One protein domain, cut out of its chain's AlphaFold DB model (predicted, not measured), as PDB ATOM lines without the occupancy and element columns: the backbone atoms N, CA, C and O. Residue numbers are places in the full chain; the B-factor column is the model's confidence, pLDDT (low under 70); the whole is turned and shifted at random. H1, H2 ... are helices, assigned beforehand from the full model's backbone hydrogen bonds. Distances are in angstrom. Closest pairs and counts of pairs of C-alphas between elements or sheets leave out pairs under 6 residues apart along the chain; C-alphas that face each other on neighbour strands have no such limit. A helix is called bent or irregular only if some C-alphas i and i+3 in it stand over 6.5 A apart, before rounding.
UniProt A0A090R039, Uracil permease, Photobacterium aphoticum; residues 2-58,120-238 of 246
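This is residues 2 to 58 and 120 to 238 of the 246 residues of the protein "Uracil permease" of Photobacterium aphoticum (UniProt A0A090R039). A long helix, H4, runs through the core, with the antiparallel pair H1 and H5 crossing one side of it and H3 crossing the other. H6 packs on the last part of H4, residues 154 to 162, and beyond it H7 and H8 make an arm with a sharp corner, leaving open space between H7 and H3. The printed part has 176 residues with eight named helices, H1 to H8 in chain order, and no named strand: all helix. It is compact, with a radius of gyration of the C-alphas of 18.1 A, and spans 51 by 41 by 34 A.

Begin at H1, residues 2 to 17, which is close to but not clearly touching H2, residues 20 to 25; their closest C-alphas, Ile 14 and Ile 21, are 7.1 A apart. H4, residues 134 to 162, is the hub, touching four helices. With residues 2 to 7 alone H1 touches H4 at a steep tilt of 55 degrees, closest at the C-alphas of Ala 3 and Ala 144, 5.0 A. H1 also touches H5, residues 167 to 188, at a shallow tilt of 20 degrees, opposite ways; the C-alphas of Gly 4 and Gly 180 come closest, 3.8 A. H3, residues 28 to 50, touches H4 with residues 28 to 38 alone at a steep tilt of 67 degrees, only just short of about perpendicular; the closest C-alphas are Val 31 and Val 149, 6.2 A. H4 and H5 form a helical hairpin, closest at C-alphas Met 155 and Leu 167, 6.9 A. H6, residues 198 to 207, touches H4 at a shallow tilt of 16 degrees, with C-alphas Ile 158 and Thr 201 closest, 5.6 A. Packing is part aligned, part crossed: 2 of these 5 touching pairs have a shallow tilt. H7, residues 213 to 226, touches no helix; it is close to but not clearly touching H8, residues 229 to 237, about perpendicular at 84 degrees, with C-alphas Leu 225 and Leu 231 closest, 7.2 A. Every O i to N i+4 pair is within hydrogen-bond range in H1, H2, H6, H7 and H8, against 16 of 19 in H3, 20 of 25 in H4 and 14 of 18 in H5.

Find C-alpha 2 at (209.652, 181.206, 186.506); H1 runs 22.3 A from there. H2 spans 8.7 A and H3 31.9 A, with a kink of 34 degrees near residue 44; H3 is only just irregular, C-alphas 41 and 44 being 7.0 A apart. Find C-alpha 134 at (216.991, 177.512, 180.437), where H4 begins its 41.5 A, with a kink of 34 degrees near residue 142; it is neither bent nor irregular, but only just: C-alphas 139 and 142 are 6.5 A apart. H5, 28.2 A, has a kink of 40 degrees near residue 175 and is irregular: C-alphas 170 and 173 are 8.3 A apart. H6 spans 14.5 A, H7 20.0 A and H8 12.7 A, ending at C-alpha 237, (182.936, 165.167, 176.424).

The two farthest C-alphas, Lys 24 and Ala 120, are 52.2 A apart. Residues 59 to 119 are not printed, and C-alphas 58 and 120 are 31.7 A apart across the cut. Look next at residues 120 to 133, a long stretch with no named element, 19 to 30 A from the mean of the C-alphas. Of the links printed whole, H5 to H6 is short but not tight and the others are tight. Residues 216 to 223 of H7 stand free. The mean pLDDT of the printed part is 90.3, and no printed residue is under 70.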
ATOM      1  N   MET A   2     208.934 179.936 186.724       90.31
ATOM      2  CA  MET A   2     209.652 181.206 186.506       90.31
ATOM      3  C   MET A   2     208.761 182.429 186.256       90.31
ATOM      4  O   MET A   2     209.110 183.508 186.716       90.31
ATOM      5  N   ALA A   3     207.587 182.267 185.638       89.69
ATOM      6  CA  ALA A   3     206.592 183.343 185.566       89.69
ATOM      7  C   ALA A   3     206.188 183.856 186.966       89.69
ATOM      8  O   ALA A   3     206.191 185.056 187.217       89.69
ATOM      9  N   GLY A   4     205.969 182.950 187.927       91.25
ATOM     10  CA  GLY A   4     205.663 183.330 189.307       91.25
ATOM     11  C   GLY A   4     206.844 183.989 190.032       91.25
ATOM     12  O   GLY A   4     206.646 184.926 190.803       91.25
ATOM     13  N   VAL A   5     208.085 183.586 189.727       92.25
ATOM     14  CA  VAL A   5     209.290 184.290 190.212       92.25
ATOM     15  C   VAL A   5     209.321 185.726 189.691       92.25
ATOM     16  O   VAL A   5     209.580 186.646 190.466       92.25
ATOM     17  N   VAL A   6     209.002 185.943 188.410       91.38
ATOM     18  CA  VAL A   6     208.884 187.294 187.836       91.38
ATOM     19  C   VAL A   6     207.853 188.118 188.616       91.38
ATOM     20  O   VAL A   6     208.139 189.266 188.947       91.38
ATOM     21  N   TYR A   7     206.716 187.538 189.010       91.25
ATOM     22  CA  TYR A   7     205.657 188.260 189.739       91.25
ATOM     23  C   TYR A   7     206.081 188.629 191.150       91.25
ATOM     24  O   TYR A   7     205.866 189.760 191.589       91.25
ATOM     25  N   VAL A   8     206.762 187.720 191.848       93.25
ATOM     26  CA  VAL A   8     207.342 188.015 193.161       93.25
ATOM     27  C   VAL A   8     208.409 189.106 193.051       93.25
ATOM     28  O   VAL A   8     208.409 190.036 193.859       93.25
ATOM     29  N   CYS A   9     209.271 189.058 192.030       91.75
ATOM     30  CA  CYS A   9     210.265 190.099 191.761       91.75
ATOM     31  C   CYS A   9     209.612 191.455 191.454       91.75
ATOM     32  O   CYS A   9     210.037 192.479 191.997       91.75
ATOM     33  N   MET A  10     208.551 191.480 190.644       88.38
ATOM     34  CA  MET A  10     207.764 192.687 190.380       88.38
ATOM     35  C   MET A  10     207.108 193.208 191.662       88.38
ATOM     36  O   MET A  10     207.223 194.392 191.969       88.38
ATOM     37  N   GLY A  11     206.495 192.337 192.466       89.94
ATOM     38  CA  GLY A  11     205.930 192.686 193.769       89.94
ATOM     39  C   GLY A  11     206.971 193.288 194.718       89.94
ATOM     40  O   GLY A  11     206.723 194.324 195.339       89.94
ATOM     41  N   ALA A  12     208.171 192.706 194.782       91.38
ATOM     42  CA  ALA A  12     209.288 193.231 195.565       91.38
ATOM     43  C   ALA A  12     209.751 194.608 195.057       91.38
ATOM     44  O   ALA A  12     209.936 195.526 195.858       91.38
ATOM     45  N   LEU A  13     209.858 194.791 193.739       88.31
ATOM     46  CA  LEU A  13     210.196 196.078 193.130       88.31
ATOM     47  C   LEU A  13     209.159 197.159 193.473       88.31
ATOM     48  O   LEU A  13     209.534 198.274 193.842       88.31
ATOM     49  N   ILE A  14     207.867 196.820 193.418       87.81
ATOM     50  CA  ILE A  14     206.757 197.710 193.793       87.81
ATOM     51  C   ILE A  14     206.822 198.061 195.282       87.81
ATOM     52  O   ILE A  14     206.566 199.205 195.655       87.81
ATOM     53  N   LYS A  15     207.194 197.108 196.143       87.56
ATOM     54  CA  LYS A  15     207.365 197.353 197.581       87.56
ATOM     55  C   LYS A  15     208.481 198.364 197.856       87.56
ATOM     56  O   LYS A  15     208.305 199.221 198.715       87.56
ATOM     57  N   VAL A  16     209.604 198.267 197.141       86.81
ATOM     58  CA  VAL A  16     210.775 199.139 197.344       86.81
ATOM     59  C   VAL A  16     210.564 200.528 196.745       86.81
ATOM     60  O   VAL A  16     210.887 201.525 197.382       86.81
ATOM     61  N   ARG A  17     210.036 200.613 195.521       82.94
ATOM     62  CA  ARG A  17     209.935 201.882 194.786       82.94
ATOM     63  C   ARG A  17     208.562 202.562 194.874       82.94
ATOM     64  O   ARG A  17     208.394 203.671 194.372       82.94
ATOM     65  N   GLY A  18     207.594 201.913 195.514       79.38
ATOM     66  CA  GLY A  18     206.233 202.409 195.677       79.38
ATOM     67  C   GLY A  18     205.339 202.195 194.451       79.38
ATOM     68  O   GLY A  18     205.787 201.978 193.325       79.38
ATOM     69  N   VAL A  19     204.029 202.299 194.681       72.25
ATOM     70  CA  VAL A  19     202.971 202.063 193.677       72.25
ATOM     71  C   VAL A  19     203.003 203.095 192.540       72.25
ATOM     72  O   VAL A  19     202.559 202.813 191.430       72.25
ATOM     73  N   ALA A  20     203.606 204.267 192.770       74.88
ATOM     74  CA  ALA A  20     203.747 205.326 191.769       74.88
ATOM     75  C   ALA A  20     204.479 204.864 190.495       74.88
ATOM     76  O   ALA A  20     204.186 205.351 189.405       74.88
ATOM     77  N   ILE A  21     205.388 203.888 190.606       74.62
ATOM     78  CA  ILE A  21     206.053 203.303 189.436       74.62
ATOM     79  C   ILE A  21     205.073 202.564 188.538       74.62
ATOM     80  O   ILE A  21     205.196 202.653 187.322       74.62
ATOM     81  N   ILE A  22     204.085 201.882 189.109       71.19
ATOM     82  CA  ILE A  22     203.094 201.155 188.319       71.19
ATOM     83  C   ILE A  22     202.155 202.124 187.621       71.19
ATOM     84  O   ILE A  22     201.912 201.954 186.437       71.19
ATOM     85  N   HIS A  23     201.733 203.205 188.276       71.19
ATOM     86  CA  HIS A  23     200.969 204.249 187.587       71.19
ATOM     87  C   HIS A  23     201.754 204.916 186.448       71.19
ATOM     88  O   HIS A  23     201.147 205.389 185.491       71.19
ATOM     89  N   LYS A  24     203.092 204.940 186.526       77.25
ATOM     90  CA  LYS A  24     203.959 205.486 185.476       77.25
ATOM     91  C   LYS A  24     204.252 204.491 184.347       77.25
ATOM     92  O   LYS A  24     204.313 204.904 183.196       77.25
ATOM     93  N   LEU A  25     204.470 203.214 184.667       76.81
ATOM     94  CA  LEU A  25     204.801 202.164 183.693       76.81
ATOM     95  C   LEU A  25     203.557 201.570 183.027       76.81
ATOM     96  O   LEU A  25     203.584 201.268 181.840       76.81
ATOM     97  N   LEU A  26     202.483 201.412 183.795       82.19
ATOM     98  CA  LEU A  26     201.224 200.784 183.405       82.19
ATOM     99  C   LEU A  26     200.040 201.732 183.690       82.19
ATOM    100  O   LEU A  26     199.136 201.383 184.455       82.19
ATOM    101  N   PRO A  27     200.021 202.959 183.129       82.25
ATOM    102  CA  PRO A  27     198.838 203.808 183.214       82.25
ATOM    103  C   PRO A  27     197.649 203.142 182.491       82.25
ATOM    104  O   PRO A  27     197.863 202.298 181.618       82.25
ATOM    105  N   PRO A  28     196.391 203.542 182.765       81.56
ATOM    106  CA  PRO A  28     195.212 202.961 182.107       81.56
ATOM    107  C   PRO A  28     195.277 202.965 180.571       81.56
ATOM    108  O   PRO A  28     194.799 202.034 179.931       81.56
ATOM    109  N   VAL A  29     195.939 203.973 179.987       86.69
ATOM    110  CA  VAL A  29     196.188 204.087 178.538       86.69
ATOM    111  C   VAL A  29     197.109 202.991 177.976       86.69
ATOM    112  O   VAL A  29     197.102 202.759 176.776       86.69
ATOM    113  N   VAL A  30     197.874 202.293 178.819       86.94
ATOM    114  CA  VAL A  30     198.695 201.126 178.448       86.94
ATOM    115  C   VAL A  30     197.977 199.826 178.805       86.94
ATOM    116  O   VAL A  30     197.912 198.919 177.982       86.94
ATOM    117  N   VAL A  31     197.402 199.743 180.009       86.50
ATOM    118  CA  VAL A  31     196.749 198.521 180.510       86.50
ATOM    119  C   VAL A  31     195.602 198.088 179.594       86.50
ATOM    120  O   VAL A  31     195.547 196.929 179.198       86.50
ATOM    121  N   GLY A  32     194.727 199.020 179.195       88.50
ATOM    122  CA  GLY A  32     193.585 198.718 178.325       88.50
ATOM    123  C   GLY A  32     193.997 198.113 176.974       88.50
ATOM    124  O   GLY A  32     193.552 197.011 176.655       88.50
ATOM    125  N   PRO A  33     194.865 198.777 176.185       90.69
ATOM    126  CA  PRO A  33     195.361 198.220 174.928       90.69
ATOM    127  C   PRO A  33     196.086 196.884 175.066       90.69
ATOM    128  O   PRO A  33     195.882 196.018 174.223       90.69
ATOM    129  N   VAL A  34     196.884 196.682 176.120       88.88
ATOM    130  CA  VAL A  34     197.555 195.391 176.347       88.88
ATOM    131  C   VAL A  34     196.528 194.274 176.545       88.88
ATOM    132  O   VAL A  34     196.631 193.250 175.877       88.88
ATOM    133  N   ILE A  35     195.499 194.490 177.371       87.12
ATOM    134  CA  ILE A  35     194.414 193.515 177.574       87.12
ATOM    135  C   ILE A  35     193.668 193.239 176.257       87.12
ATOM    136  O   ILE A  35     193.416 192.081 175.923       87.12
ATOM    137  N   MET A  36     193.377 194.275 175.458       90.88
ATOM    138  CA  MET A  36     192.743 194.095 174.143       90.88
ATOM    139  C   MET A  36     193.604 193.257 173.191       90.88
ATOM    140  O   MET A  36     193.076 192.395 172.495       90.88
ATOM    141  N   VAL A  37     194.921 193.478 173.163       91.06
ATOM    142  CA  VAL A  37     195.846 192.708 172.317       91.06
ATOM    143  C   VAL A  37     195.955 191.255 172.779       91.06
ATOM    144  O   VAL A  37     196.023 190.374 171.926       91.06
ATOM    145  N   ILE A  38     195.920 190.982 174.089       89.06
ATOM    146  CA  ILE A  38     195.886 189.609 174.620       89.06
ATOM    147  C   ILE A  38     194.639 188.879 174.097       89.06
ATOM    148  O   ILE A  38     194.765 187.816 173.492       89.06
ATOM    149  N   GLY A  39     193.452 189.481 174.242       89.56
ATOM    150  CA  GLY A  39     192.201 188.890 173.751       89.56
ATOM    151  C   GLY A  39     192.178 188.708 172.228       89.56
ATOM    152  O   GLY A  39     191.863 187.629 171.730       89.56
ATOM    153  N   LEU A  40     192.585 189.731 171.469       93.38
ATOM    154  CA  LEU A  40     192.668 189.654 170.004       93.38
ATOM    155  C   LEU A  40     193.708 188.631 169.525       93.38
ATOM    156  O   LEU A  40     193.512 188.014 168.480       93.38
ATOM    157  N   GLY A  41     194.784 188.416 170.283       91.75
ATOM    158  CA  GLY A  41     195.791 187.394 169.997       91.75
ATOM    159  C   GLY A  41     195.264 185.962 170.131       91.75
ATOM    160  O   GLY A  41     195.761 185.070 169.448       91.75
ATOM    161  N   LEU A  42     194.234 185.745 170.957       91.06
ATOM    162  CA  LEU A  42     193.565 184.450 171.135       91.06
ATOM    163  C   LEU A  42     192.405 184.228 170.152       91.06
ATOM    164  O   LEU A  42     191.992 183.086 169.939       91.06
ATOM    165  N   ALA A  43     191.923 185.287 169.492       93.75
ATOM    166  CA  ALA A  43     190.817 185.210 168.539       93.75
ATOM    167  C   ALA A  43     191.021 184.170 167.413       93.75
ATOM    168  O   ALA A  43     190.066 183.451 167.117       93.75
ATOM    169  N   PRO A  44     192.219 183.995 166.811       94.31
ATOM    170  CA  PRO A  44     192.431 182.948 165.810       94.31
ATOM    171  C   PRO A  44     192.178 181.536 166.352       94.31
ATOM    172  O   PRO A  44     191.577 180.715 165.662       94.31
ATOM    173  N   SER A  45     192.576 181.265 167.600       94.00
ATOM    174  CA  SER A  45     192.328 179.972 168.249       94.00
ATOM    175  C   SER A  45     190.835 179.752 168.481       94.00
ATOM    176  O   SER A  45     190.319 178.686 168.153       94.00
ATOM    177  N   ALA A  46     190.121 180.768 168.973       93.25
ATOM    178  CA  ALA A  46     188.672 180.696 169.160       93.25
ATOM    179  C   ALA A  46     187.934 180.445 167.830       93.25
ATOM    180  O   ALA A  46     187.039 179.604 167.765       93.25
ATOM    181  N   VAL A  47     188.358 181.098 166.739       94.94
ATOM    182  CA  VAL A  47     187.806 180.866 165.393       94.94
ATOM    183  C   VAL A  47     188.092 179.443 164.911       94.94
ATOM    184  O   VAL A  47     187.187 178.781 164.404       94.94
ATOM    185  N   ASN A  48     189.312 178.934 165.093       95.75
ATOM    186  CA  ASN A  48     189.634 177.546 164.754       95.75
ATOM    187  C   ASN A  48     188.739 176.565 165.522       95.75
ATOM    188  O   ASN A  48     188.172 175.647 164.925       95.75
ATOM    189  N   MET A  49     188.547 176.802 166.820       95.44
ATOM    190  CA  MET A  49     187.674 175.990 167.663       95.44
ATOM    191  C   MET A  49     186.209 176.057 167.207       95.44
ATOM    192  O   MET A  49     185.554 175.018 167.123       95.44
ATOM    193  N   ALA A  50     185.710 177.240 166.829       96.12
ATOM    194  CA  ALA A  50     184.360 177.428 166.286       96.12
ATOM    195  C   ALA A  50     184.139 176.633 164.991       96.12
ATOM    196  O   ALA A  50     183.076 176.052 164.782       96.12
ATOM    197  N   LEU A  51     185.171 176.557 164.147       96.00
ATOM    198  CA  LEU A  51     185.189 175.775 162.908       96.00
ATOM    199  C   LEU A  51     185.391 174.267 163.143       96.00
ATOM    200  O   LEU A  51     185.523 173.508 162.181       96.00
ATOM    201  N   GLY A  52     185.430 173.818 164.402       95.00
ATOM    202  CA  GLY A  52     185.595 172.413 164.767       95.00
ATOM    203  C   GLY A  52     187.007 171.887 164.573       95.00
ATOM    204  O   GLY A  52     187.181 170.676 164.430       95.00
ATOM    205  N   LYS A  53     188.008 172.770 164.559       95.44
ATOM    206  CA  LYS A  53     189.426 172.412 164.484       95.44
ATOM    207  C   LYS A  53     190.080 172.416 165.864       95.44
ATOM    208  O   LYS A  53     189.532 172.960 166.821       95.44
ATOM    209  N   SER A  54     191.270 171.833 165.966       93.31
ATOM    210  CA  SER A  54     192.179 172.074 167.092       93.31
ATOM    211  C   SER A  54     192.496 173.572 167.227       93.31
ATOM    212  O   SER A  54     192.368 174.318 166.259       93.31
ATOM    213  N   GLY A  55     192.910 174.039 168.411       87.06
ATOM    214  CA  GLY A  55     193.169 175.472 168.646       87.06
ATOM    215  C   GLY A  55     194.219 176.080 167.700       87.06
ATOM    216  O   GLY A  55     194.092 177.221 167.263       87.06
ATOM    217  N   ASP A  56     195.204 175.286 167.284       91.56
ATOM    218  CA  ASP A  56     196.211 175.652 166.277       91.56
ATOM    219  C   ASP A  56     195.719 175.539 164.817       91.56
ATOM    220  O   ASP A  56     196.423 175.937 163.890       91.56
ATOM    221  N   GLY A  57     194.512 175.015 164.595       92.19
ATOM    222  CA  GLY A  57     193.895 174.841 163.281       92.19
ATOM    223  C   GLY A  57     194.405 173.639 162.479       92.19
ATOM    224  O   GLY A  57     193.987 173.475 161.331       92.19
ATOM    225  N   ALA A  58     195.284 172.807 163.048       93.44
ATOM    226  CA  ALA A  58     195.964 171.726 162.333       93.44
ATOM    227  C   ALA A  58     195.065 170.515 162.025       93.44
ATOM    228  O   ALA A  58     195.237 169.867 160.994       93.44
ATOM    229  N   ALA A 120     186.406 156.761 186.974       95.00
ATOM    230  CA  ALA A 120     186.054 156.499 188.365       95.00
ATOM    231  C   ALA A 120     185.283 157.685 188.977       95.00
ATOM    232  O   ALA A 120     185.414 158.829 188.543       95.00
ATOM    233  N   TRP A 121     184.486 157.425 190.018       93.69
ATOM    234  CA  TRP A 121     183.828 158.492 190.783       93.69
ATOM    235  C   TRP A 121     184.832 159.354 191.545       93.69
ATOM    236  O   TRP A 121     184.720 160.576 191.525       93.69
ATOM    237  N   PHE A 122     185.830 158.717 192.155       96.25
ATOM    238  CA  PHE A 122     186.960 159.380 192.789       96.25
ATOM    239  C   PHE A 122     188.213 159.158 191.942       96.25
ATOM    240  O   PHE A 122     188.561 158.013 191.650       96.25
ATOM    241  N   ALA A 123     188.878 160.240 191.552       93.38
ATOM    242  CA  ALA A 123     190.127 160.205 190.804       93.38
ATOM    243  C   ALA A 123     191.064 161.291 191.332       93.38
ATOM    244  O   ALA A 123     190.642 162.418 191.563       93.38
ATOM    245  N   VAL A 124     192.339 160.958 191.523       92.94
ATOM    246  CA  VAL A 124     193.352 161.950 191.900       92.94
ATOM    247  C   VAL A 124     193.850 162.642 190.625       92.94
ATOM    248  O   VAL A 124     194.168 161.933 189.667       92.94
ATOM    249  N   PRO A 125     193.926 163.987 190.579       89.12
ATOM    250  CA  PRO A 125     194.500 164.699 189.441       89.12
ATOM    251  C   PRO A 125     195.928 164.240 189.131       89.12
ATOM    252  O   PRO A 125     196.710 163.950 190.036       89.12
ATOM    253  N   ASN A 126     196.278 164.203 187.846       89.31
ATOM    254  CA  ASN A 126     197.644 163.899 187.436       89.31
ATOM    255  C   ASN A 126     198.569 165.062 187.795       89.31
ATOM    256  O   ASN A 126     198.267 166.216 187.492       89.31
ATOM    257  N   PHE A 127     199.710 164.737 188.399       91.56
ATOM    258  CA  PHE A 127     200.739 165.705 188.753       91.56
ATOM    259  C   PHE A 127     201.948 165.548 187.837       91.56
ATOM    260  O   PHE A 127     202.439 164.436 187.637       91.56
ATOM    261  N   THR A 128     202.455 166.670 187.336       90.75
ATOM    262  CA  THR A 128     203.670 166.711 186.515       90.75
ATOM    263  C   THR A 128     204.714 167.557 187.224       90.75
ATOM    264  O   THR A 128     204.484 168.732 187.501       90.75
ATOM    265  N   PHE A 129     205.871 166.968 187.526       87.31
ATOM    266  CA  PHE A 129     206.963 167.705 188.157       87.31
ATOM    267  C   PHE A 129     207.624 168.680 187.169       87.31
ATOM    268  O   PHE A 129     207.721 168.375 185.979       87.31
ATOM    269  N   PRO A 130     208.094 169.849 187.638       87.06
ATOM    270  CA  PRO A 130     208.738 170.832 186.777       87.06
ATOM    271  C   PRO A 130     210.122 170.358 186.313       87.06
ATOM    272  O   PRO A 130     210.934 169.901 187.115       87.06
ATOM    273  N   GLU A 131     210.418 170.557 185.029       89.06
ATOM    274  CA  GLU A 131     211.751 170.365 184.453       89.06
ATOM    275  C   GLU A 131     212.462 171.714 184.280       89.06
ATOM    276  O   GLU A 131     211.861 172.714 183.871       89.06
ATOM    277  N   PHE A 132     213.757 171.758 184.593       88.44
ATOM    278  CA  PHE A 132     214.552 172.970 184.438       88.44
ATOM    279  C   PHE A 132     215.157 173.050 183.033       88.44
ATOM    280  O   PHE A 132     216.147 172.389 182.730       88.44
ATOM    281  N   ASN A 133     214.594 173.919 182.194       93.06
ATOM    282  CA  ASN A 133     215.105 174.196 180.855       93.06
ATOM    283  C   ASN A 133     215.353 175.698 180.675       93.06
ATOM    284  O   ASN A 133     214.416 176.495 180.676       93.06
ATOM    285  N   ILE A 134     216.616 176.093 180.495       93.12
ATOM    286  CA  ILE A 134     216.991 177.512 180.437       93.12
ATOM    287  C   ILE A 134     216.358 178.255 179.251       93.12
ATOM    288  O   ILE A 134     215.963 179.409 179.400       93.12
ATOM    289  N   ASN A 135     216.185 177.592 178.103       94.44
ATOM    290  CA  ASN A 135     215.574 178.198 176.919       94.44
ATOM    291  C   ASN A 135     214.081 178.460 177.153       94.44
ATOM    292  O   ASN A 135     213.598 179.559 176.886       94.44
ATOM    293  N   ALA A 136     213.367 177.490 177.734       90.12
ATOM    294  CA  ALA A 136     211.967 177.658 178.120       90.12
ATOM    295  C   ALA A 136     211.801 178.762 179.178       90.12
ATOM    296  O   ALA A 136     210.859 179.549 179.122       90.12
ATOM    297  N   ILE A 137     212.742 178.867 180.121       91.00
ATOM    298  CA  ILE A 137     212.745 179.919 181.142       91.00
ATOM    299  C   ILE A 137     212.895 181.301 180.507       91.00
ATOM    300  O   ILE A 137     212.088 182.184 180.794       91.00
ATOM    301  N   LEU A 138     213.895 181.486 179.641       91.19
ATOM    302  CA  LEU A 138     214.134 182.764 178.969       91.19
ATOM    303  C   LEU A 138     212.947 183.181 178.095       91.19
ATOM    304  O   LEU A 138     212.625 184.365 178.048       91.19
ATOM    305  N   PHE A 139     212.260 182.221 177.474       89.75
ATOM    306  CA  PHE A 139     211.030 182.472 176.726       89.75
ATOM    307  C   PHE A 139     209.847 182.859 177.632       89.75
ATOM    308  O   PHE A 139     209.089 183.767 177.306       89.75
ATOM    309  N   MET A 140     209.700 182.222 178.797       88.75
ATOM    310  CA  MET A 140     208.580 182.482 179.708       88.75
ATOM    311  C   MET A 140     208.671 183.821 180.450       88.75
ATOM    312  O   MET A 140     207.637 184.350 180.858       88.75
ATOM    313  N   ILE A 141     209.870 184.384 180.639       87.88
ATOM    314  CA  ILE A 141     210.058 185.677 181.323       87.88
ATOM    315  C   ILE A 141     209.254 186.814 180.663       87.88
ATOM    316  O   ILE A 141     208.478 187.456 181.374       87.88
ATOM    317  N   PRO A 142     209.385 187.092 179.350       86.06
ATOM    318  CA  PRO A 142     208.593 188.135 178.703       86.06
ATOM    319  C   PRO A 142     207.103 187.784 178.634       86.06
ATOM    320  O   PRO A 142     206.271 188.673 178.796       86.06
ATOM    321  N   VAL A 143     206.751 186.503 178.469       87.19
ATOM    322  CA  VAL A 143     205.348 186.045 178.449       87.19
ATOM    323  C   VAL A 143     204.643 186.355 179.769       87.19
ATOM    324  O   VAL A 143     203.483 186.753 179.762       87.19
ATOM    325  N   ALA A 144     205.351 186.262 180.899       89.25
ATOM    326  CA  ALA A 144     204.797 186.571 182.213       89.25
ATOM    327  C   ALA A 144     204.342 188.039 182.342       89.25
ATOM    328  O   ALA A 144     203.428 188.328 183.112       89.25
ATOM    329  N   ILE A 145     204.916 188.971 181.574       87.06
ATOM    330  CA  ILE A 145     204.556 190.395 181.656       87.06
ATOM    331  C   ILE A 145     203.078 190.610 181.313       87.06
ATOM    332  O   ILE A 145     202.430 191.418 181.972       87.06
ATOM    333  N   ALA A 146     202.535 189.886 180.332       87.50
ATOM    334  CA  ALA A 146     201.146 190.049 179.905       87.50
ATOM    335  C   ALA A 146     200.145 189.800 181.056       87.50
ATOM    336  O   ALA A 146     199.432 190.748 181.402       87.50
ATOM    337  N   PRO A 147     200.151 188.639 181.743       87.88
ATOM    338  CA  PRO A 147     199.260 188.449 182.882       87.88
ATOM    339  C   PRO A 147     199.625 189.309 184.108       87.88
ATOM    340  O   PRO A 147     198.758 189.623 184.912       87.88
ATOM    341  N   ALA A 148     200.854 189.835 184.222       88.69
ATOM    342  CA  ALA A 148     201.153 190.835 185.253       88.69
ATOM    343  C   ALA A 148     200.432 192.171 184.987       88.69
ATOM    344  O   ALA A 148     199.988 192.844 185.919       88.69
ATOM    345  N   VAL A 149     200.319 192.581 183.718       88.50
ATOM    346  CA  VAL A 149     199.529 193.760 183.326       88.50
ATOM    347  C   VAL A 149     198.037 193.499 183.533       88.50
ATOM    348  O   VAL A 149     197.339 194.377 184.043       88.50
ATOM    349  N   GLU A 150     197.572 192.296 183.203       90.06
ATOM    350  CA  GLU A 150     196.205 191.834 183.465       90.06
ATOM    351  C   GLU A 150     195.863 191.894 184.960       90.06
ATOM    352  O   GLU A 150     194.894 192.554 185.329       90.06
ATOM    353  N   HIS A 151     196.731 191.367 185.835       91.94
ATOM    354  CA  HIS A 151     196.579 191.443 187.294       91.94
ATOM    355  C   HIS A 151     196.405 192.890 187.772       91.94
ATOM    356  O   HIS A 151     195.565 193.190 188.619       91.94
ATOM    357  N   VAL A 152     197.190 193.835 187.241       90.19
ATOM    358  CA  VAL A 152     197.039 195.262 187.583       90.19
ATOM    359  C   VAL A 152     195.677 195.797 187.130       90.19
ATOM    360  O   VAL A 152     195.028 196.517 187.894       90.19
ATOM    361  N   GLY A 153     195.240 195.444 185.919       90.06
ATOM    362  CA  GLY A 153     193.927 195.805 185.382       90.06
ATOM    363  C   GLY A 153     192.777 195.290 186.244       90.06
ATOM    364  O   GLY A 153     191.896 196.065 186.620       90.06
ATOM    365  N   ASP A 154     192.835 194.028 186.652       91.94
ATOM    366  CA  ASP A 154     191.830 193.405 187.512       91.94
ATOM    367  C   ASP A 154     191.793 194.027 188.902       91.94
ATOM    368  O   ASP A 154     190.717 194.323 189.430       91.94
ATOM    369  N   MET A 155     192.961 194.314 189.485       91.69
ATOM    370  CA  MET A 155     193.040 195.007 190.769       91.69
ATOM    371  C   MET A 155     192.422 196.409 190.700       91.69
ATOM    372  O   MET A 155     191.783 196.840 191.664       91.69
ATOM    373  N   LEU A 156     192.568 197.122 189.579       89.75
ATOM    374  CA  LEU A 156     191.897 198.405 189.347       89.75
ATOM    375  C   LEU A 156     190.381 198.220 189.191       89.75
ATOM    376  O   LEU A 156     189.608 198.956 189.809       89.75
ATOM    377  N   ALA A 157     189.947 197.220 188.423       90.19
ATOM    378  CA  ALA A 157     188.534 196.930 188.195       90.19
ATOM    379  C   ALA A 157     187.805 196.578 189.502       90.19
ATOM    380  O   ALA A 157     186.792 197.202 189.833       90.19
ATOM    381  N   ILE A 158     188.349 195.656 190.303       92.31
ATOM    382  CA  ILE A 158     187.749 195.268 191.585       92.31
ATOM    383  C   ILE A 158     187.812 196.403 192.615       92.31
ATOM    384  O   ILE A 158     186.886 196.567 193.415       92.31
ATOM    385  N   SER A 159     188.850 197.248 192.573       91.94
ATOM    386  CA  SER A 159     188.926 198.443 193.426       91.94
ATOM    387  C   SER A 159     187.780 199.415 193.133       91.94
ATOM    388  O   SER A 159     187.103 199.870 194.057       91.94
ATOM    389  N   ASN A 160     187.493 199.657 191.850       90.62
ATOM    390  CA  ASN A 160     186.379 200.501 191.417       90.62
ATOM    391  C   ASN A 160     185.017 199.898 191.787       90.62
ATOM    392  O   ASN A 160     184.139 200.605 192.279       90.62
ATOM    393  N   VAL A 161     184.843 198.584 191.608       91.12
ATOM    394  CA  VAL A 161     183.589 197.880 191.926       91.12
ATOM    395  C   VAL A 161     183.274 197.891 193.421       91.12
ATOM    396  O   VAL A 161     182.111 198.016 193.811       91.12
ATOM    397  N   THR A 162     184.295 197.740 194.262       91.44
ATOM    398  CA  THR A 162     184.131 197.661 195.722       91.44
ATOM    399  C   THR A 162     184.277 199.006 196.437       91.44
ATOM    400  O   THR A 162     184.036 199.076 197.643       91.44
ATOM    401  N   GLY A 163     184.674 200.067 195.724       90.88
ATOM    402  CA  GLY A 163     184.924 201.394 196.291       90.88
ATOM    403  C   GLY A 163     186.122 201.443 197.246       90.88
ATOM    404  O   GLY A 163     186.167 202.295 198.134       90.88
ATOM    405  N   LYS A 164     187.077 200.514 197.117       91.00
ATOM    406  CA  LYS A 164     188.263 200.407 197.978       91.00
ATOM    407  C   LYS A 164     189.519 200.334 197.129       91.00
ATOM    408  O   LYS A 164     189.605 199.508 196.236       91.00
ATOM    409  N   ASP A 165     190.515 201.152 197.449       90.25
ATOM    410  CA  ASP A 165     191.800 201.133 196.748       90.25
ATOM    411  C   ASP A 165     192.686 199.976 197.240       90.25
ATOM    412  O   ASP A 165     193.436 200.092 198.224       90.25
ATOM    413  N   TYR A 166     192.612 198.848 196.532       90.19
ATOM    414  CA  TYR A 166     193.434 197.681 196.830       90.19
ATOM    415  C   TYR A 166     194.887 197.816 196.369       90.19
ATOM    416  O   TYR A 166     195.749 197.095 196.888       90.19
ATOM    417  N   LEU A 167     195.195 198.774 195.483       87.25
ATOM    418  CA  LEU A 167     196.575 199.093 195.111       87.25
ATOM    419  C   LEU A 167     197.332 199.707 196.288       87.25
ATOM    420  O   LEU A 167     198.542 199.489 196.406       87.25
ATOM    421  N   LYS A 168     196.621 200.399 197.187       86.25
ATOM    422  CA  LYS A 168     197.154 200.924 198.450       86.25
ATOM    423  C   LYS A 168     197.039 199.936 199.616       86.25
ATOM    424  O   LYS A 168     198.031 199.720 200.314       86.25
ATOM    425  N   LYS A 169     195.866 199.335 199.854       88.44
ATOM    426  CA  LYS A 169     195.646 198.356 200.941       88.44
ATOM    427  C   LYS A 169     194.766 197.197 200.454       88.44
ATOM    428  O   LYS A 169     193.591 197.430 200.208       88.44
ATOM    429  N   PRO A 170     195.259 195.945 200.390       88.25
ATOM    430  CA  PRO A 170     196.474 195.410 201.018       88.25
ATOM    431  C   PRO A 170     197.786 195.813 200.329       88.25
ATOM    432  O   PRO A 170     198.850 195.617 200.916       88.25
ATOM    433  N   GLY A 171     197.707 196.413 199.144       89.88
ATOM    434  CA  GLY A 171     198.851 196.907 198.398       89.88
ATOM    435  C   GLY A 171     199.172 196.009 197.210       89.88
ATOM    436  O   GLY A 171     199.267 194.791 197.368       89.88
ATOM    437  N   LEU A 172     199.424 196.614 196.046       90.62
ATOM    438  CA  LEU A 172     199.698 195.875 194.807       90.62
ATOM    439  C   LEU A 172     200.901 194.921 194.933       90.62
ATOM    440  O   LEU A 172     200.905 193.831 194.374       90.62
ATOM    441  N   HIS A 173     201.902 195.293 195.733       91.69
ATOM    442  CA  HIS A 173     203.046 194.430 196.033       91.69
ATOM    443  C   HIS A 173     202.645 193.092 196.675       91.69
ATOM    444  O   HIS A 173     203.282 192.079 196.401       91.69
ATOM    445  N   ARG A 174     201.606 193.071 197.526       93.38
ATOM    446  CA  ARG A 174     201.131 191.842 198.182       93.38
ATOM    447  C   ARG A 174     200.278 191.008 197.250       93.38
ATOM    448  O   ARG A 174     200.411 189.793 197.263       93.38
ATOM    449  N   THR A 175     199.420 191.647 196.462       93.50
ATOM    450  CA  THR A 175     198.548 190.931 195.526       93.50
ATOM    451  C   THR A 175     199.365 190.305 194.401       93.50
ATOM    452  O   THR A 175     199.181 189.130 194.125       93.50
ATOM    453  N   MET A 176     200.340 191.038 193.850       92.00
ATOM    454  CA  MET A 176     201.245 190.533 192.811       92.00
ATOM    455  C   MET A 176     202.156 189.416 193.342       92.00
ATOM    456  O   MET A 176     202.343 188.394 192.695       92.00
ATOM    457  N   ALA A 177     202.712 189.574 194.550       94.19
ATOM    458  CA  ALA A 177     203.509 188.510 195.159       94.19
ATOM    459  C   ALA A 177     202.660 187.275 195.503       94.19
ATOM    460  O   ALA A 177     203.139 186.157 195.354       94.19
ATOM    461  N   GLY A 178     201.416 187.470 195.953       94.81
ATOM    462  CA  GLY A 178     200.473 186.387 196.225       94.81
ATOM    463  C   GLY A 178     200.150 185.577 194.973       94.81
ATOM    464  O   GLY A 178     200.224 184.352 195.022       94.81
ATOM    465  N   ASP A 179     199.887 186.253 193.856       94.50
ATOM    466  CA  ASP A 179     199.666 185.617 192.555       94.50
ATOM    467  C   ASP A 179     200.919 184.876 192.061       94.50
ATOM    468  O   ASP A 179     200.879 183.697 191.718       94.50
ATOM    469  N   GLY A 180     202.094 185.499 192.188       95.00
ATOM    470  CA  GLY A 180     203.365 184.842 191.888       95.00
ATOM    471  C   GLY A 180     203.612 183.571 192.707       95.00
ATOM    472  O   GLY A 180     204.043 182.554 192.160       95.00
ATOM    473  N   ILE A 181     203.309 183.600 194.007       96.12
ATOM    474  CA  ILE A 181     203.403 182.427 194.889       96.12
ATOM    475  C   ILE A 181     202.392 181.354 194.475       96.12
ATOM    476  O   ILE A 181     202.761 180.181 194.408       96.12
ATOM    477  N   ALA A 182     201.155 181.738 194.152       95.06
ATOM    478  CA  ALA A 182     200.129 180.814 193.679       95.06
ATOM    479  C   ALA A 182     200.531 180.150 192.353       95.06
ATOM    480  O   ALA A 182     200.398 178.934 192.218       95.06
ATOM    481  N   THR A 183     201.094 180.904 191.408       94.44
ATOM    482  CA  THR A 183     201.617 180.385 190.137       94.44
ATOM    483  C   THR A 183     202.798 179.443 190.358       94.44
ATOM    484  O   THR A 183     202.896 178.398 189.709       94.44
ATOM    485  N   MET A 184     203.716 179.772 191.276       94.12
ATOM    486  CA  MET A 184     204.821 178.873 191.620       94.12
ATOM    487  C   MET A 184     204.295 177.561 192.201       94.12
ATOM    488  O   MET A 184     204.646 176.505 191.674       94.12
ATOM    489  N   ALA A 185     203.413 177.632 193.203       93.88
ATOM    490  CA  ALA A 185     202.807 176.464 193.834       93.88
ATOM    491  C   ALA A 185     202.042 175.600 192.821       93.88
ATOM    492  O   ALA A 185     202.301 174.404 192.740       93.88
ATOM    493  N   ALA A 186     201.182 176.197 191.989       92.56
ATOM    494  CA  ALA A 186     200.451 175.499 190.929       92.56
ATOM    495  C   ALA A 186     201.404 174.752 189.982       92.56
ATOM    496  O   ALA A 186     201.250 173.554 189.738       92.56
ATOM    497  N   SER A 187     202.461 175.425 189.527       91.19
ATOM    498  CA  SER A 187     203.414 174.826 188.592       91.19
ATOM    499  C   SER A 187     204.283 173.710 189.181       91.19
ATOM    500  O   SER A 187     204.786 172.891 188.420       91.19
ATOM    501  N   MET A 188     204.452 173.640 190.508       91.12
ATOM    502  CA  MET A 188     205.133 172.504 191.154       91.12
ATOM    503  C   MET A 188     204.335 171.203 191.022       91.12
ATOM    504  O   MET A 188     204.916 170.123 191.051       91.12
ATOM    505  N   PHE A 189     203.018 171.325 190.861       91.00
ATOM    506  CA  PHE A 189     202.087 170.222 190.647       91.00
ATOM    507  C   PHE A 189     201.741 170.031 189.159       91.00
ATOM    508  O   PHE A 189     200.893 169.207 188.827       91.00
ATOM    509  N   GLY A 190     202.390 170.772 188.254       89.94
ATOM    510  CA  GLY A 190     202.166 170.675 186.810       89.94
ATOM    511  C   GLY A 190     200.967 171.470 186.295       89.94
ATOM    512  O   GLY A 190     200.629 171.360 185.119       89.94
ATOM    513  N   ALA A 191     200.331 172.283 187.142       90.88
ATOM    514  CA  ALA A 191     199.260 173.171 186.708       90.88
ATOM    515  C   ALA A 191     199.824 174.387 185.940       90.88
ATOM    516  O   ALA A 191     200.947 174.836 186.219       90.88
ATOM    517  N   PRO A 192     199.066 174.933 184.970       88.56
ATOM    518  CA  PRO A 192     199.479 176.116 184.225       88.56
ATOM    519  C   PRO A 192     199.603 177.347 185.144       88.56
ATOM    520  O   PRO A 192     199.057 177.352 186.253       88.56
ATOM    521  N   PRO A 193     200.323 178.401 184.710       87.62
ATOM    522  CA  PRO A 193     200.322 179.687 185.403       87.62
ATOM    523  C   PRO A 193     198.895 180.200 185.619       87.62
ATOM    524  O   PRO A 193     198.050 180.058 184.737       87.62
ATOM    525  N   ASN A 194     198.642 180.780 186.788       90.75
ATOM    526  CA  ASN A 194     197.357 181.382 187.129       90.75
ATOM    527  C   ASN A 194     197.468 182.911 187.156       90.75
ATOM    528  O   ASN A 194     198.567 183.460 187.150       90.75
ATOM    529  N   THR A 195     196.313 183.565 187.107       90.38
ATOM    530  CA  THR A 195     196.138 185.014 187.238       90.38
ATOM    531  C   THR A 195     194.739 185.274 187.809       90.38
ATOM    532  O   THR A 195     193.950 184.340 188.014       90.38
ATOM    533  N   THR A 196     194.419 186.528 188.111       90.12
ATOM    534  CA  THR A 196     193.078 186.937 188.538       90.12
ATOM    535  C   THR A 196     192.054 186.816 187.404       90.12
ATOM    536  O   THR A 196     192.396 186.908 186.236       90.12
ATOM    537  N   TYR A 197     190.785 186.584 187.759       86.94
ATOM    538  CA  TYR A 197     189.692 186.456 186.788       86.94
ATOM    539  C   TYR A 197     188.795 187.694 186.797       86.94
ATOM    540  O   TYR A 197     188.117 187.991 187.794       86.94
ATOM    541  N   SER A 198     188.742 188.393 185.665       83.12
ATOM    542  CA  SER A 198     187.926 189.597 185.479       83.12
ATOM    543  C   SER A 198     186.411 189.318 185.557       83.12
ATOM    544  O   SER A 198     185.638 190.148 186.049       83.12
ATOM    545  N   GLU A 199     185.969 188.112 185.193       85.88
ATOM    546  CA  GLU A 199     184.574 187.665 185.258       85.88
ATOM    547  C   GLU A 199     184.064 187.631 186.700       85.88
ATOM    548  O   GLU A 199     182.919 188.002 186.979       85.88
ATOM    549  N   VAL A 200     184.936 187.264 187.646       88.62
ATOM    550  CA  VAL A 200     184.618 187.272 189.078       88.62
ATOM    551  C   VAL A 200     184.359 188.701 189.553       88.62
ATOM    552  O   VAL A 200     183.432 188.934 190.332       88.62
ATOM    553  N   THR A 201     185.097 189.686 189.036       89.56
ATOM    554  CA  THR A 201     184.842 191.107 189.325       89.56
ATOM    555  C   THR A 201     183.467 191.546 188.818       89.56
ATOM    556  O   THR A 201     182.732 192.228 189.542       89.56
ATOM    557  N   GLY A 202     183.070 191.105 187.620       86.88
ATOM    558  CA  GLY A 202     181.715 191.306 187.095       86.88
ATOM    559  C   GLY A 202     180.641 190.685 187.996       86.88
ATOM    560  O   GLY A 202     179.632 191.327 188.307       86.88
ATOM    561  N   ALA A 203     180.887 189.477 188.506       87.00
ATOM    562  CA  ALA A 203     179.975 188.810 189.425       87.00
ATOM    563  C   ALA A 203     179.842 189.544 190.769       87.00
ATOM    564  O   ALA A 203     178.726 189.742 191.261       87.00
ATOM    565  N   VAL A 204     180.950 190.018 191.341       90.69
ATOM    566  CA  VAL A 204     180.953 190.833 192.569       90.69
ATOM    567  C   VAL A 204     180.201 192.150 192.356       90.69
ATOM    568  O   VAL A 204     179.456 192.586 193.237       90.69
ATOM    569  N   MET A 205     180.328 192.771 191.178       88.69
ATOM    570  CA  MET A 205     179.623 194.015 190.848       88.69
ATOM    571  C   MET A 205     178.101 193.860 190.911       88.69
ATOM    572  O   MET A 205     177.422 194.755 191.430       88.69
ATOM    573  N   LEU A 206     177.590 192.743 190.393       86.19
ATOM    574  CA  LEU A 206     176.163 192.438 190.299       86.19
ATOM    575  C   LEU A 206     175.590 191.889 191.613       86.19
ATOM    576  O   LEU A 206     174.515 192.307 192.031       86.19
ATOM    577  N   THR A 207     176.310 190.985 192.280       88.88
ATOM    578  CA  THR A 207     175.858 190.346 193.531       88.88
ATOM    579  C   THR A 207     176.072 191.214 194.768       88.88
ATOM    580  O   THR A 207     175.462 190.953 195.803       88.88
ATOM    581  N   LYS A 208     176.953 192.223 194.691       88.75
ATOM    582  CA  LYS A 208     177.414 193.035 195.836       88.75
ATOM    583  C   LYS A 208     178.013 192.197 196.974       88.75
ATOM    584  O   LYS A 208     178.105 192.645 198.116       88.75
ATOM    585  N   ALA A 209     178.460 190.984 196.662       89.94
ATOM    586  CA  ALA A 209     179.041 190.055 197.613       89.94
ATOM    587  C   ALA A 209     180.539 190.352 197.807       89.94
ATOM    588  O   ALA A 209     181.404 189.719 197.212       89.94
ATOM    589  N   PHE A 210     180.857 191.343 198.645       89.75
ATOM    590  CA  PHE A 210     182.238 191.813 198.860       89.75
ATOM    591  C   PHE A 210     183.044 191.000 199.884       89.75
ATOM    592  O   PHE A 210     184.193 191.342 200.166       89.75
ATOM    593  N   ASN A 211     182.449 189.973 200.496       92.19
ATOM    594  CA  ASN A 211     183.129 189.170 201.505       92.19
ATOM    595  C   ASN A 211     184.104 188.182 200.831       92.19
ATOM    596  O   ASN A 211     183.640 187.254 200.164       92.19
ATOM    597  N   PRO A 212     185.432 188.310 201.034       87.75
ATOM    598  CA  PRO A 212     186.413 187.429 200.397       87.75
ATOM    599  C   PRO A 212     186.299 185.965 200.844       87.75
ATOM    600  O   PRO A 212     186.735 185.081 200.114       87.75
ATOM    601  N   VAL A 213     185.661 185.679 201.988       94.00
ATOM    602  CA  VAL A 213     185.407 184.303 202.461       94.00
ATOM    603  C   VAL A 213     184.595 183.495 201.442       94.00
ATOM    604  O   VAL A 213     184.760 182.283 201.342       94.00
ATOM    605  N   ILE A 214     183.762 184.154 200.633       93.00
ATOM    606  CA  ILE A 214     182.995 183.497 199.565       93.00
ATOM    607  C   ILE A 214     183.942 182.863 198.535       93.00
ATOM    608  O   ILE A 214     183.686 181.754 198.068       93.00
ATOM    609  N   MET A 215     185.076 183.507 198.236       91.56
ATOM    610  CA  MET A 215     186.083 182.946 197.330       91.56
ATOM    611  C   MET A 215     186.814 181.755 197.943       91.56
ATOM    612  O   MET A 215     187.171 180.826 197.226       91.56
ATOM    613  N   THR A 216     186.978 181.718 199.268       93.75
ATOM    614  CA  THR A 216     187.515 180.535 199.953       93.75
ATOM    615  C   THR A 216     186.592 179.331 199.780       93.75
ATOM    616  O   THR A 216     187.068 178.248 199.452       93.75
ATOM    617  N   TRP A 217     185.275 179.511 199.923       95.44
ATOM    618  CA  TRP A 217     184.308 178.436 199.668       95.44
ATOM    619  C   TRP A 217     184.316 177.978 198.210       95.44
ATOM    620  O   TRP A 217     184.270 176.775 197.958       95.44
ATOM    621  N   ALA A 218     184.433 178.907 197.258       93.62
ATOM    622  CA  ALA A 218     184.577 178.569 195.844       93.62
ATOM    623  C   ALA A 218     185.853 177.747 195.583       93.62
ATOM    624  O   ALA A 218     185.783 176.715 194.919       93.62
ATOM    625  N   ALA A 219     186.989 178.136 196.170       94.62
ATOM    626  CA  ALA A 219     188.257 177.418 196.038       94.62
ATOM    627  C   ALA A 219     188.205 176.008 196.651       94.62
ATOM    628  O   ALA A 219     188.639 175.048 196.017       94.62
ATOM    629  N   VAL A 220     187.635 175.858 197.853       96.88
ATOM    630  CA  VAL A 220     187.448 174.541 198.488       96.88
ATOM    631  C   VAL A 220     186.507 173.672 197.656       96.88
ATOM    632  O   VAL A 220     186.787 172.496 197.447       96.88
ATOM    633  N   THR A 221     185.426 174.248 197.126       96.62
ATOM    634  CA  THR A 221     184.495 173.528 196.246       96.62
ATOM    635  C   THR A 221     185.207 173.053 194.982       96.62
ATOM    636  O   THR A 221     185.127 171.873 194.657       96.62
ATOM    637  N   ALA A 222     185.963 173.925 194.310       94.44
ATOM    638  CA  ALA A 222     186.748 173.564 193.130       94.44
ATOM    639  C   ALA A 222     187.774 172.460 193.432       94.44
ATOM    640  O   ALA A 222     187.912 171.526 192.646       94.44
ATOM    641  N   LEU A 223     188.435 172.519 194.595       94.69
ATOM    642  CA  LEU A 223     189.368 171.485 195.040       94.69
ATOM    643  C   LEU A 223     188.671 170.130 195.199       94.69
ATOM    644  O   LEU A 223     189.161 169.142 194.669       94.69
ATOM    645  N   VAL A 224     187.527 170.072 195.887       95.56
ATOM    646  CA  VAL A 224     186.752 168.828 196.054       95.56
ATOM    647  C   VAL A 224     186.279 168.304 194.697       95.56
ATOM    648  O   VAL A 224     186.419 167.115 194.417       95.56
ATOM    649  N   LEU A 225     185.765 169.184 193.834       95.12
ATOM    650  CA  LEU A 225     185.296 168.825 192.495       95.12
ATOM    651  C   LEU A 225     186.421 168.293 191.596       95.12
ATOM    652  O   LEU A 225     186.157 167.426 190.765       95.12
ATOM    653  N   ALA A 226     187.669 168.726 191.795       93.06
ATOM    654  CA  ALA A 226     188.823 168.193 191.071       93.06
ATOM    655  C   ALA A 226     189.080 166.700 191.352       93.06
ATOM    656  O   ALA A 226     189.662 166.023 190.508       93.06
ATOM    657  N   PHE A 227     188.616 166.168 192.493       94.94
ATOM    658  CA  PHE A 227     188.699 164.735 192.808       94.94
ATOM    659  C   PHE A 227     187.522 163.914 192.260       94.94
ATOM    660  O   PHE A 227     187.516 162.685 192.367       94.94
ATOM    661  N   VAL A 228     186.511 164.564 191.674       96.31
ATOM    662  CA  VAL A 228     185.344 163.889 191.099       96.31
ATOM    663  C   VAL A 228     185.659 163.498 189.654       96.31
ATOM    664  O   VAL A 228     185.449 164.274 188.722       96.31
ATOM    665  N   GLY A 229     186.142 162.272 189.444       94.00
ATOM    666  CA  GLY A 229     186.608 161.808 188.128       94.00
ATOM    667  C   GLY A 229     185.527 161.855 187.042       94.00
ATOM    668  O   GLY A 229     185.802 162.239 185.906       94.00
ATOM    669  N   LYS A 230     184.267 161.574 187.400       93.88
ATOM    670  CA  LYS A 230     183.121 161.713 186.484       93.88
ATOM    671  C   LYS A 230     182.911 163.153 186.012       93.88
ATOM    672  O   LYS A 230     182.549 163.347 184.858       93.88
ATOM    673  N   LEU A 231     183.148 164.151 186.867       94.25
ATOM    674  CA  LEU A 231     183.023 165.555 186.474       94.25
ATOM    675  C   LEU A 231     184.093 165.915 185.440       94.25
ATOM    676  O   LEU A 231     183.767 166.493 184.408       94.25
ATOM    677  N   GLY A 232     185.345 165.514 185.679       91.56
ATOM    678  CA  GLY A 232     186.427 165.686 184.707       91.56
ATOM    679  C   GLY A 232     186.107 165.021 183.365       91.56
ATOM    680  O   GLY A 232     186.285 165.635 182.315       91.56
ATOM    681  N   ALA A 233     185.547 163.810 183.396       93.62
ATOM    682  CA  ALA A 233     185.129 163.102 182.193       93.62
ATOM    683  C   ALA A 233     183.988 163.809 181.445       93.62
ATOM    684  O   ALA A 233     184.043 163.906 180.226       93.62
ATOM    685  N   VAL A 234     182.988 164.355 182.151       94.44
ATOM    686  CA  VAL A 234     181.922 165.170 181.537       94.44
ATOM    687  C   VAL A 234     182.520 166.370 180.806       94.44
ATOM    688  O   VAL A 234     182.168 166.615 179.658       94.44
ATOM    689  N   LEU A 235     183.461 167.090 181.425       92.69
ATOM    690  CA  LEU A 235     184.107 168.239 180.782       92.69
ATOM    691  C   LEU A 235     184.873 167.840 179.511       92.69
ATOM    692  O   LEU A 235     184.848 168.579 178.532       92.69
ATOM    693  N   GLN A 236     185.488 166.655 179.493       91.62
ATOM    694  CA  GLN A 236     186.169 166.115 178.310       91.62
ATOM    695  C   GLN A 236     185.210 165.734 177.173       91.62
ATOM    696  O   GLN A 236     185.630 165.707 176.020       91.62
ATOM    697  N   THR A 237     183.934 165.465 177.467       94.25
ATOM    698  CA  THR A 237     182.936 165.167 176.424       94.25
ATOM    699  C   THR A 237     182.450 166.401 175.671       94.25
ATOM    700  O   THR A 237     181.820 166.255 174.626       94.25
ATOM    701  N   ILE A 238     182.712 167.611 176.180       94.69
ATOM    702  CA  ILE A 238     182.230 168.853 175.568       94.69
ATOM    703  C   ILE A 238     183.002 169.107 174.265       94.69
ATOM    704  O   ILE A 238     184.212 169.353 174.319       94.69
TER     705      ILE A 238